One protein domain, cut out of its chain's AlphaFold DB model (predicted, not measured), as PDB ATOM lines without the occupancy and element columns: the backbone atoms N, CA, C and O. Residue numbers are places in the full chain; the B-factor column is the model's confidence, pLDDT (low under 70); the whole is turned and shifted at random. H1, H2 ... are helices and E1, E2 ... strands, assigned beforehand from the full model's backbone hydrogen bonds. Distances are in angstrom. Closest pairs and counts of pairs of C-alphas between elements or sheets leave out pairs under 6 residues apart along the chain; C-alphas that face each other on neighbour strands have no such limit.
ATOM      1  N   ALA A  12      18.266 -15.520  26.028       96.81
ATOM      2  CA  ALA A  12      18.836 -14.321  26.631       96.81
ATOM      3  C   ALA A  12      20.367 -14.437  26.676       96.81
ATOM      4  O   ALA A  12      20.891 -15.366  27.290       96.81
ATOM      5  N   VAL A  13      21.080 -13.496  26.059       96.62
ATOM      6  CA  VAL A  13      22.553 -13.500  25.984       96.62
ATOM      7  C   VAL A  13      23.119 -12.120  26.291       96.62
ATOM      8  O   VAL A  13      22.409 -11.122  26.201       96.62
ATOM      9  N   ASN A  14      24.401 -12.044  26.646       97.62
ATOM     10  CA  ASN A  14      25.090 -10.767  26.840       97.62
ATOM     11  C   ASN A  14      26.032 -10.506  25.664       97.62
ATOM     12  O   ASN A  14      26.848 -11.371  25.345       97.62
ATOM     13  N   CYS A  15      25.980  -9.309  25.073       97.88
ATOM     14  CA  CYS A  15      26.913  -8.920  24.015       97.88
ATOM     15  C   CYS A  15      28.371  -9.079  24.502       97.88
ATOM     16  O   CYS A  15      28.720  -8.514  25.550       97.88
ATOM     17  N   PRO A  16      29.257  -9.781  23.768       97.81
ATOM     18  CA  PRO A  16      30.635 -10.009  24.209       97.81
ATOM     19  C   PRO A  16      31.470  -8.718  24.320       97.81
ATOM     20  O   PRO A  16      32.435  -8.691  25.084       97.81
ATOM     21  N   ASN A  17      31.079  -7.643  23.620       97.38
ATOM     22  CA  ASN A  17      31.726  -6.328  23.668       97.38
ATOM     23  C   ASN A  17      31.169  -5.420  24.785       97.38
ATOM     24  O   ASN A  17      31.884  -5.101  25.735       97.38
ATOM     25  N   CYS A  18      29.906  -4.985  24.687       96.75
ATOM     26  CA  CYS A  18      29.335  -3.966  25.582       96.75
ATOM     27  C   CYS A  18      28.589  -4.528  26.806       96.75
ATOM     28  O   CYS A  18      28.228  -3.759  27.694       96.75
ATOM     29  N   ARG A  19      28.389  -5.853  26.882       97.25
ATOM     30  CA  ARG A  19      27.708  -6.566  27.982       97.25
ATOM     31  C   ARG A  19      26.225  -6.232  28.195       97.25
ATOM     32  O   ARG A  19      25.665  -6.699  29.184       97.25
ATOM     33  N   CYS A  20      25.570  -5.503  27.287       97.19
ATOM     34  CA  CYS A  20      24.111  -5.380  27.315       97.19
ATOM     35  C   CYS A  20      23.453  -6.759  27.120       97.19
ATOM     36  O   CYS A  20      24.024  -7.637  26.465       97.19
ATOM     37  N   SER A  21      22.260  -6.944  27.689       97.12
ATOM     38  CA  SER A  21      21.480  -8.172  27.515       97.12
ATOM     39  C   SER A  21      20.599  -8.063  26.272       97.12
ATOM     40  O   SER A  21      19.945  -7.044  26.069       97.12
ATOM     41  N   ILE A  22      20.593  -9.107  25.446       96.75
ATOM     42  CA  ILE A  22      19.901  -9.181  24.156       96.75
ATOM     43  C   ILE A  22      19.022 -10.437  24.160       96.75
ATOM     44  O   ILE A  22      19.451 -11.497  24.621       96.75
ATOM     45  N   GLN A  23      17.795 -10.326  23.646       97.50
ATOM     46  CA  GLN A  23      16.929 -11.477  23.367       97.50
ATOM     47  C   GLN A  23      17.100 -11.887  21.901       97.50
ATOM     48  O   GLN A  23      16.794 -11.108  21.003       97.50
ATOM     49  N   VAL A  24      17.590 -13.101  21.660       97.50
ATOM     50  CA  VAL A  24      17.916 -13.619  20.321       97.50
ATOM     51  C   VAL A  24      16.994 -14.799  20.017       97.50
ATOM     52  O   VAL A  24      17.033 -15.766  20.762       97.50
ATOM     53  N   ASP A  25      16.158 -14.774  18.968       97.75
ATOM     54  CA  ASP A  25      15.004 -15.704  18.872       97.75
ATOM     55  C   ASP A  25      15.348 -17.215  18.767       97.75
ATOM     56  O   ASP A  25      14.540 -18.066  19.120       97.75
ATOM     57  N   ILE A  26      16.552 -17.559  18.298       97.50
ATOM     58  CA  ILE A  26      17.080 -18.923  18.039       97.50
ATOM     59  C   ILE A  26      16.189 -19.921  17.252       97.50
ATOM     60  O   ILE A  26      16.648 -21.031  17.001       97.50
ATOM     61  N   THR A  27      14.968 -19.579  16.824       97.12
ATOM     62  CA  THR A  27      14.003 -20.532  16.236       97.12
ATOM     63  C   THR A  27      14.526 -21.139  14.939       97.12
ATOM     64  O   THR A  27      14.712 -22.348  14.859       97.12
ATOM     65  N   VAL A  28      14.892 -20.291  13.977       95.69
ATOM     66  CA  VAL A  28      15.489 -20.685  12.691       95.69
ATOM     67  C   VAL A  28      16.792 -21.469  12.890       95.69
ATOM     68  O   VAL A  28      17.035 -22.453  12.199       95.69
ATOM     69  N   ALA A  29      17.621 -21.066  13.859       95.62
ATOM     70  CA  ALA A  29      18.895 -21.729  14.129       95.62
ATOM     71  C   ALA A  29      18.704 -23.143  14.707       95.62
ATOM     72  O   ALA A  29      19.458 -24.049  14.357       95.62
ATOM     73  N   ARG A  30      17.671 -23.348  15.536       95.94
ATOM     74  CA  ARG A  30      17.271 -24.670  16.031       95.94
ATOM     75  C   ARG A  30      16.637 -25.521  14.940       95.94
ATOM     76  O   ARG A  30      17.044 -26.661  14.764       95.94
ATOM     77  N   ASP A  31      15.656 -24.985  14.225       95.81
ATOM     78  CA  ASP A  31      14.843 -25.751  13.275       95.81
ATOM     79  C   ASP A  31      15.660 -26.216  12.043       95.81
ATOM     80  O   ASP A  31      15.243 -27.122  11.321       95.81
ATOM     81  N   HIS A  32      16.853 -25.637  11.838       94.56
ATOM     82  CA  HIS A  32      17.845 -26.038  10.834       94.56
ATOM     83  C   HIS A  32      19.165 -26.589  11.418       94.56
ATOM     84  O   HIS A  32      20.150 -26.665  10.683       94.56
ATOM     85  N   ASP A  33      19.218 -26.941  12.711       92.19
ATOM     86  CA  ASP A  33      20.408 -27.485  13.403       92.19
ATOM     87  C   ASP A  33      21.720 -26.708  13.124       92.19
ATOM     88  O   ASP A  33      22.809 -27.273  12.980       92.19
ATOM     89  N   CYS A  34      21.633 -25.379  13.029       93.75
ATOM     90  CA  CYS A  34      22.781 -24.525  12.733       93.75
ATOM     91  C   CYS A  34      23.781 -24.525  13.906       93.75
ATOM     92  O   CYS A  34      23.359 -24.446  15.060       93.75
ATOM     93  N   PRO A  35      25.105 -24.574  13.661       92.19
ATOM     94  CA  PRO A  35      26.104 -24.621  14.735       92.19
ATOM     95  C   PRO A  35      26.208 -23.301  15.517       92.19
ATOM     96  O   PRO A  35      26.595 -23.298  16.686       92.19
ATOM     97  N   SER A  36      25.858 -22.189  14.873       95.62
ATOM     98  CA  SER A  36      25.824 -20.847  15.441       95.62
ATOM     99  C   SER A  36      24.741 -20.004  14.760       95.62
ATOM    100  O   SER A  36      24.064 -20.461  13.832       95.62
ATOM    101  N   ARG A  37      24.556 -18.777  15.245       96.25
ATOM    102  CA  ARG A  37      23.688 -17.758  14.662       96.25
ATOM    103  C   ARG A  37      24.364 -16.383  14.781       96.25
ATOM    104  O   ARG A  37      24.700 -16.011  15.907       96.25
ATOM    105  N   PRO A  38      24.450 -15.586  13.701       97.56
ATOM    106  CA  PRO A  38      24.876 -14.195  13.791       97.56
ATOM    107  C   PRO A  38      23.852 -13.342  14.555       97.56
ATOM    108  O   PRO A  38      22.633 -13.549  14.464       97.56
ATOM    109  N   VAL A  39      24.366 -12.383  15.322       98.00
ATOM    110  CA  VAL A  39      23.608 -11.437  16.141       98.00
ATOM    111  C   VAL A  39      24.264 -10.062  16.075       98.00
ATOM    112  O   VAL A  39      25.445  -9.909  16.392       98.00
ATOM    113  N   ASP A  40      23.458  -9.055  15.758       97.62
ATOM    114  CA  ASP A  40      23.852  -7.652  15.820       97.62
ATOM    115  C   ASP A  40      23.436  -7.060  17.171       97.62
ATOM    116  O   ASP A  40      22.328  -7.283  17.664       97.62
ATOM    117  N   CYS A  41      24.339  -6.322  17.810       97.56
ATOM    118  CA  CYS A  41      24.059  -5.620  19.056       97.56
ATOM    119  C   CYS A  41      23.676  -4.163  18.783       97.56
ATOM    120  O   CYS A  41      24.558  -3.354  18.498       97.56
ATOM    121  N   ASP A  42      22.401  -3.809  18.963       95.81
ATOM    122  CA  ASP A  42      21.894  -2.442  18.758       95.81
ATOM    123  C   ASP A  42      22.679  -1.373  19.553       95.81
ATOM    124  O   ASP A  42      22.962  -0.293  19.042       95.81
ATOM    125  N   GLU A  43      23.106  -1.694  20.780       95.88
ATOM    126  CA  GLU A  43      23.740  -0.742  21.712       95.88
ATOM    127  C   GLU A  43      25.201  -0.392  21.386       95.88
ATOM    128  O   GLU A  43      25.727   0.621  21.849       95.88
ATOM    129  N   CYS A  44      25.910  -1.240  20.634       95.31
ATOM    130  CA  CYS A  44      27.294  -0.957  20.229       95.31
ATOM    131  C   CYS A  44      27.578  -1.195  18.743       95.31
ATOM    132  O   CYS A  44      28.743  -1.148  18.343       95.31
ATOM    133  N   SER A  45      26.537  -1.504  17.968       95.50
ATOM    134  CA  SER A  45      26.581  -1.916  16.559       95.50
ATOM    135  C   SER A  45      27.636  -2.997  16.282       95.50
ATOM    136  O   SER A  45      28.311  -2.968  15.259       95.50
ATOM    137  N   GLY A  46      27.839  -3.901  17.246       96.88
ATOM    138  CA  GLY A  46      28.834  -4.971  17.174       96.88
ATOM    139  C   GLY A  46      28.196  -6.292  16.765       96.88
ATOM    140  O   GLY A  46      27.162  -6.663  17.317       96.88
ATOM    141  N   GLU A  47      28.847  -6.997  15.849       98.25
ATOM    142  CA  GLU A  47      28.408  -8.267  15.272       98.25
ATOM    143  C   GLU A  47      29.081  -9.420  16.033       98.25
ATOM    144  O   GLU A  47      30.297  -9.401  16.281       98.25
ATOM    145  N   PHE A  48      28.313 -10.435  16.422       98.31
ATOM    146  CA  PHE A  48      28.834 -11.612  17.113       98.31
ATOM    147  C   PHE A  48      28.061 -12.885  16.763       98.31
ATOM    148  O   PHE A  48      26.863 -12.854  16.507       98.31
ATOM    149  N   GLU A  49      28.745 -14.023  16.799       98.00
ATOM    150  CA  GLU A  49      28.114 -15.338  16.707       98.00
ATOM    151  C   GLU A  49      27.630 -15.782  18.091       98.00
ATOM    152  O   GLU A  49      28.373 -15.715  19.075       98.00
ATOM    153  N   LEU A  50      26.395 -16.268  18.163       97.81
ATOM    154  CA  LEU A  50      25.848 -17.021  19.285       97.81
ATOM    155  C   LEU A  50      25.910 -18.516  18.961       97.81
ATOM    156  O   LEU A  50      25.455 -18.929  17.900       97.81
ATOM    157  N   LEU A  51      26.423 -19.330  19.878       96.38
ATOM    158  CA  LEU A  51      26.436 -20.787  19.767       96.38
ATOM    159  C   LEU A  51      25.273 -21.414  20.553       96.38
ATOM    160  O   LEU A  51      24.705 -20.808  21.466       96.38
ATOM    161  N   SER A  52      24.934 -22.659  20.222       94.69
ATOM    162  CA  SER A  52      23.823 -23.399  20.837       94.69
ATOM    163  C   SER A  52      23.983 -23.669  22.341       94.69
ATOM    164  O   SER A  52      22.984 -23.877  23.029       94.69
ATOM    165  N   ASP A  53      25.211 -23.619  22.866       93.06
ATOM    166  CA  ASP A  53      25.531 -23.710  24.298       93.06
ATOM    167  C   ASP A  53      25.398 -22.371  25.058       93.06
ATOM    168  O   ASP A  53      25.612 -22.322  26.270       93.06
ATOM    169  N   GLY A  54      25.035 -21.289  24.361       93.56
ATOM    170  CA  GLY A  54      24.918 -19.937  24.909       93.56
ATOM    171  C   GLY A  54      26.228 -19.147  24.956       93.56
ATOM    172  O   GLY A  54      26.232 -18.007  25.429       93.56
ATOM    173  N   SER A  55      27.343 -19.707  24.472       95.25
ATOM    174  CA  SER A  55      28.592 -18.959  24.316       95.25
ATOM    175  C   SER A  55      28.511 -17.970  23.144       95.25
ATOM    176  O   SER A  55      27.749 -18.150  22.195       95.25
ATOM    177  N   THR A  56      29.278 -16.877  23.229       97.56
ATOM    178  CA  THR A  56      29.285 -15.806  22.221       97.56
ATOM    179  C   THR A  56      30.700 -15.510  21.736       97.56
ATOM    180  O   THR A  56      31.626 -15.374  22.541       97.56
ATOM    181  N   GLN A  57      30.871 -15.374  20.421       97.69
ATOM    182  CA  GLN A  57      32.138 -15.030  19.782       97.69
ATOM    183  C   GLN A  57      32.008 -13.700  19.042       97.69
ATOM    184  O   GLN A  57      31.240 -13.572  18.096       97.69
ATOM    185  N   LEU A  58      32.770 -12.697  19.478       98.00
ATOM    186  CA  LEU A  58      32.778 -11.381  18.845       98.00
ATOM    187  C   LEU A  58      33.445 -11.442  17.464       98.00
ATOM    188  O   LEU A  58      34.594 -11.873  17.372       98.00
ATOM    189  N   MET A  59      32.748 -10.961  16.432       97.81
ATOM    190  CA  MET A  59      33.224 -10.960  15.044       97.81
ATOM    191  C   MET A  59      33.683  -9.567  14.608       97.81
ATOM    192  O   MET A  59      34.792  -9.411  14.096       97.81
ATOM    193  N   PHE A  60      32.870  -8.541  14.874       96.88
ATOM    194  CA  PHE A  60      33.161  -7.158  14.503       96.88
ATOM    195  C   PHE A  60      32.639  -6.164  15.549       96.88
ATOM    196  O   PHE A  60      31.623  -6.386  16.202       96.88
ATOM    197  N   VAL A  61      33.340  -5.038  15.712       94.94
ATOM    198  CA  VAL A  61      32.853  -3.861  16.448       94.94
ATOM    199  C   VAL A  61      33.331  -2.612  15.713       94.94
ATOM    200  O   VAL A  61      34.534  -2.502  15.449       94.94
ATOM    201  N   PRO A  62      32.456  -1.635  15.430       90.56
ATOM    202  CA  PRO A  62      32.880  -0.380  14.837       90.56
ATOM    203  C   PRO A  62      33.794   0.407  15.794       90.56
ATOM    204  O   PRO A  62      33.603   0.394  17.017       90.56
ATOM    205  N   PRO A  63      34.788   1.145  15.273       86.38
ATOM    206  CA  PRO A  63      35.635   1.992  16.102       86.38
ATOM    207  C   PRO A  63      34.807   3.026  16.878       86.38
ATOM    208  O   PRO A  63      34.093   3.829  16.283       86.38
ATOM    209  N   ARG A  64      34.981   3.089  18.209       81.56
ATOM    210  CA  ARG A  64      34.325   4.097  19.080       81.56
ATOM    211  C   ARG A  64      34.575   5.548  18.653       81.56
ATOM    212  O   ARG A  64      33.839   6.442  19.052       81.56
ATOM    213  N   ASN A  65      35.642   5.788  17.895       84.00
ATOM    214  CA  ASN A  65      35.988   7.086  17.342       84.00
ATOM    215  C   ASN A  65      36.028   6.994  15.817       84.00
ATOM    216  O   ASN A  65      36.820   6.229  15.266       84.00
ATOM    217  N   SER A  66      35.252   7.844  15.146       82.75
ATOM    218  CA  SER A  66      35.421   8.105  13.717       82.75
ATOM    219  C   SER A  66      36.849   8.569  13.413       82.75
ATOM    220  O   SER A  66      37.431   9.363  14.162       82.75
ATOM    221  N   THR A  67      37.411   8.087  12.302       86.31
ATOM    222  CA  THR A  67      38.715   8.550  11.809       86.31
ATOM    223  C   THR A  67      38.648  10.037  11.458       86.31
ATOM    224  O   THR A  67      37.576  10.570  11.164       86.31
ATOM    225  N   ARG A  68      39.801  10.721  11.440       85.94
ATOM    226  CA  ARG A  68      39.872  12.116  10.975       85.94
ATOM    227  C   ARG A  68      39.260  12.261   9.577       85.94
ATOM    228  O   ARG A  68      38.379  13.087   9.395       85.94
ATOM    229  N   GLN A  69      39.653  11.394   8.644       86.00
ATOM    230  CA  GLN A  69      39.112  11.368   7.284       86.00
ATOM    231  C   GLN A  69      37.583  11.212   7.264       86.00
ATOM    232  O   GLN A  69      36.913  11.932   6.535       86.00
ATOM    233  N   GLY A  70      37.017  10.332   8.099       84.50
ATOM    234  CA  GLY A  70      35.564  10.174   8.207       84.50
ATOM    235  C   GLY A  70      34.855  11.441   8.699       84.50
ATOM    236  O   GLY A  70      33.772  11.755   8.218       84.50
ATOM    237  N   ARG A  71      35.473  12.212   9.605       87.25
ATOM    238  CA  ARG A  71      34.949  13.522  10.044       87.25
ATOM    239  C   ARG A  71      35.054  14.570   8.939       87.25
ATOM    240  O   ARG A  71      34.089  15.289   8.703       87.25
ATOM    241  N   ASP A  72      36.188  14.614   8.244       88.31
ATOM    242  CA  ASP A  72      36.441  15.541   7.136       88.31
ATOM    243  C   ASP A  72      35.457  15.284   5.961       88.31
ATOM    244  O   ASP A  72      34.992  16.224   5.313       88.31
ATOM    245  N   MET A  73      35.041  14.029   5.737       86.06
ATOM    246  CA  MET A  73      34.007  13.671   4.753       86.06
ATOM    247  C   MET A  73      32.601  14.177   5.117       86.06
ATOM    248  O   MET A  73      31.875  14.592   4.221       86.06
ATOM    249  N   LEU A  74      32.215  14.200   6.401       84.69
ATOM    250  CA  LEU A  74      30.884  14.672   6.833       84.69
ATOM    251  C   LEU A  74      30.659  16.175   6.597       84.69
ATOM    252  O   LEU A  74      29.516  16.616   6.517       84.69
ATOM    253  N   VAL A  75      31.737  16.959   6.505       84.06
ATOM    254  CA  VAL A  75      31.689  18.412   6.259       84.06
ATOM    255  C   VAL A  75      31.996  18.792   4.808       84.06
ATOM    256  O   VAL A  75      31.915  19.967   4.458       84.06
ATOM    257  N   THR A  76      32.341  17.820   3.959       79.50
ATOM    258  CA  THR A  76      32.608  18.042   2.534       79.50
ATOM    259  C   THR A  76      31.294  17.929   1.752       79.50
ATOM    260  O   THR A  76      30.712  16.845   1.718       79.50
TER     261      THR A  76
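Overview. This is residues 12 to 76 of the 86 residues of the protein "Putative lipase" of Pseudomonas amygdali pv. ulmi (UniProt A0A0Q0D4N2). A small, strongly twisted sheet, E3, E4 and E5, has the hairpin of E1 and E2 over one of its faces towards the E3 edge and the short helix H1 at one end. At the other end residues 65 to 76, holding H2, stick out as an arm that makes the length. The 65 printed residues run E1, E2, H1, E3, E4, E5, H2, of mixed class. The sheet's order is E3 - E4 - E5, antiparallel. The whole is loose, with a radius of gyration of the C-alphas of 15.2 A and spans of 48 by 22 by 16 A.

Arrangement. Start at inner strand E4, residues 46 to 51; E3, residues 36 to 41, and E5, residues 56 to 60, are its neighbours in a meander, each strand antiparallel to the one before. Look at N 39 and O 48, 2.8 A, and at N 49 and O 57, 2.8 A. The sheet is only just strongly twisted, its C-alphas up to 4.1 A off the plane. E1, residues 12 to 14, and E2, residues 21 to 24, form an antiparallel hairpin, with N 22 and O 13 at 2.8 A. The closest C-alphas of E2 and E3 are Val 24 and Val 39, 7.4 A. H1, residues 27 to 31, only grazes the sheet with residues 28 to 30. H2, residues 68 to 74, is not on it. In H1 and H2 every O i to N i+4 pair is within hydrogen-bond range.

Along the chain. Find C-alpha 12 at (18.836, -14.321, 26.631), where E1 begins. E4 runs 16.2 A, E3 15.7 A, E5 12.2 A and H2 10.2 A, ending at C-alpha 74, (30.884, 14.672, 6.833).

Size, cuts and confidence. The C-alphas farthest apart, Asp 31 and Thr 76, are 48.5 A apart. The printed part has no cut, no link is long, and no printed residue is under 70 in pLDDT.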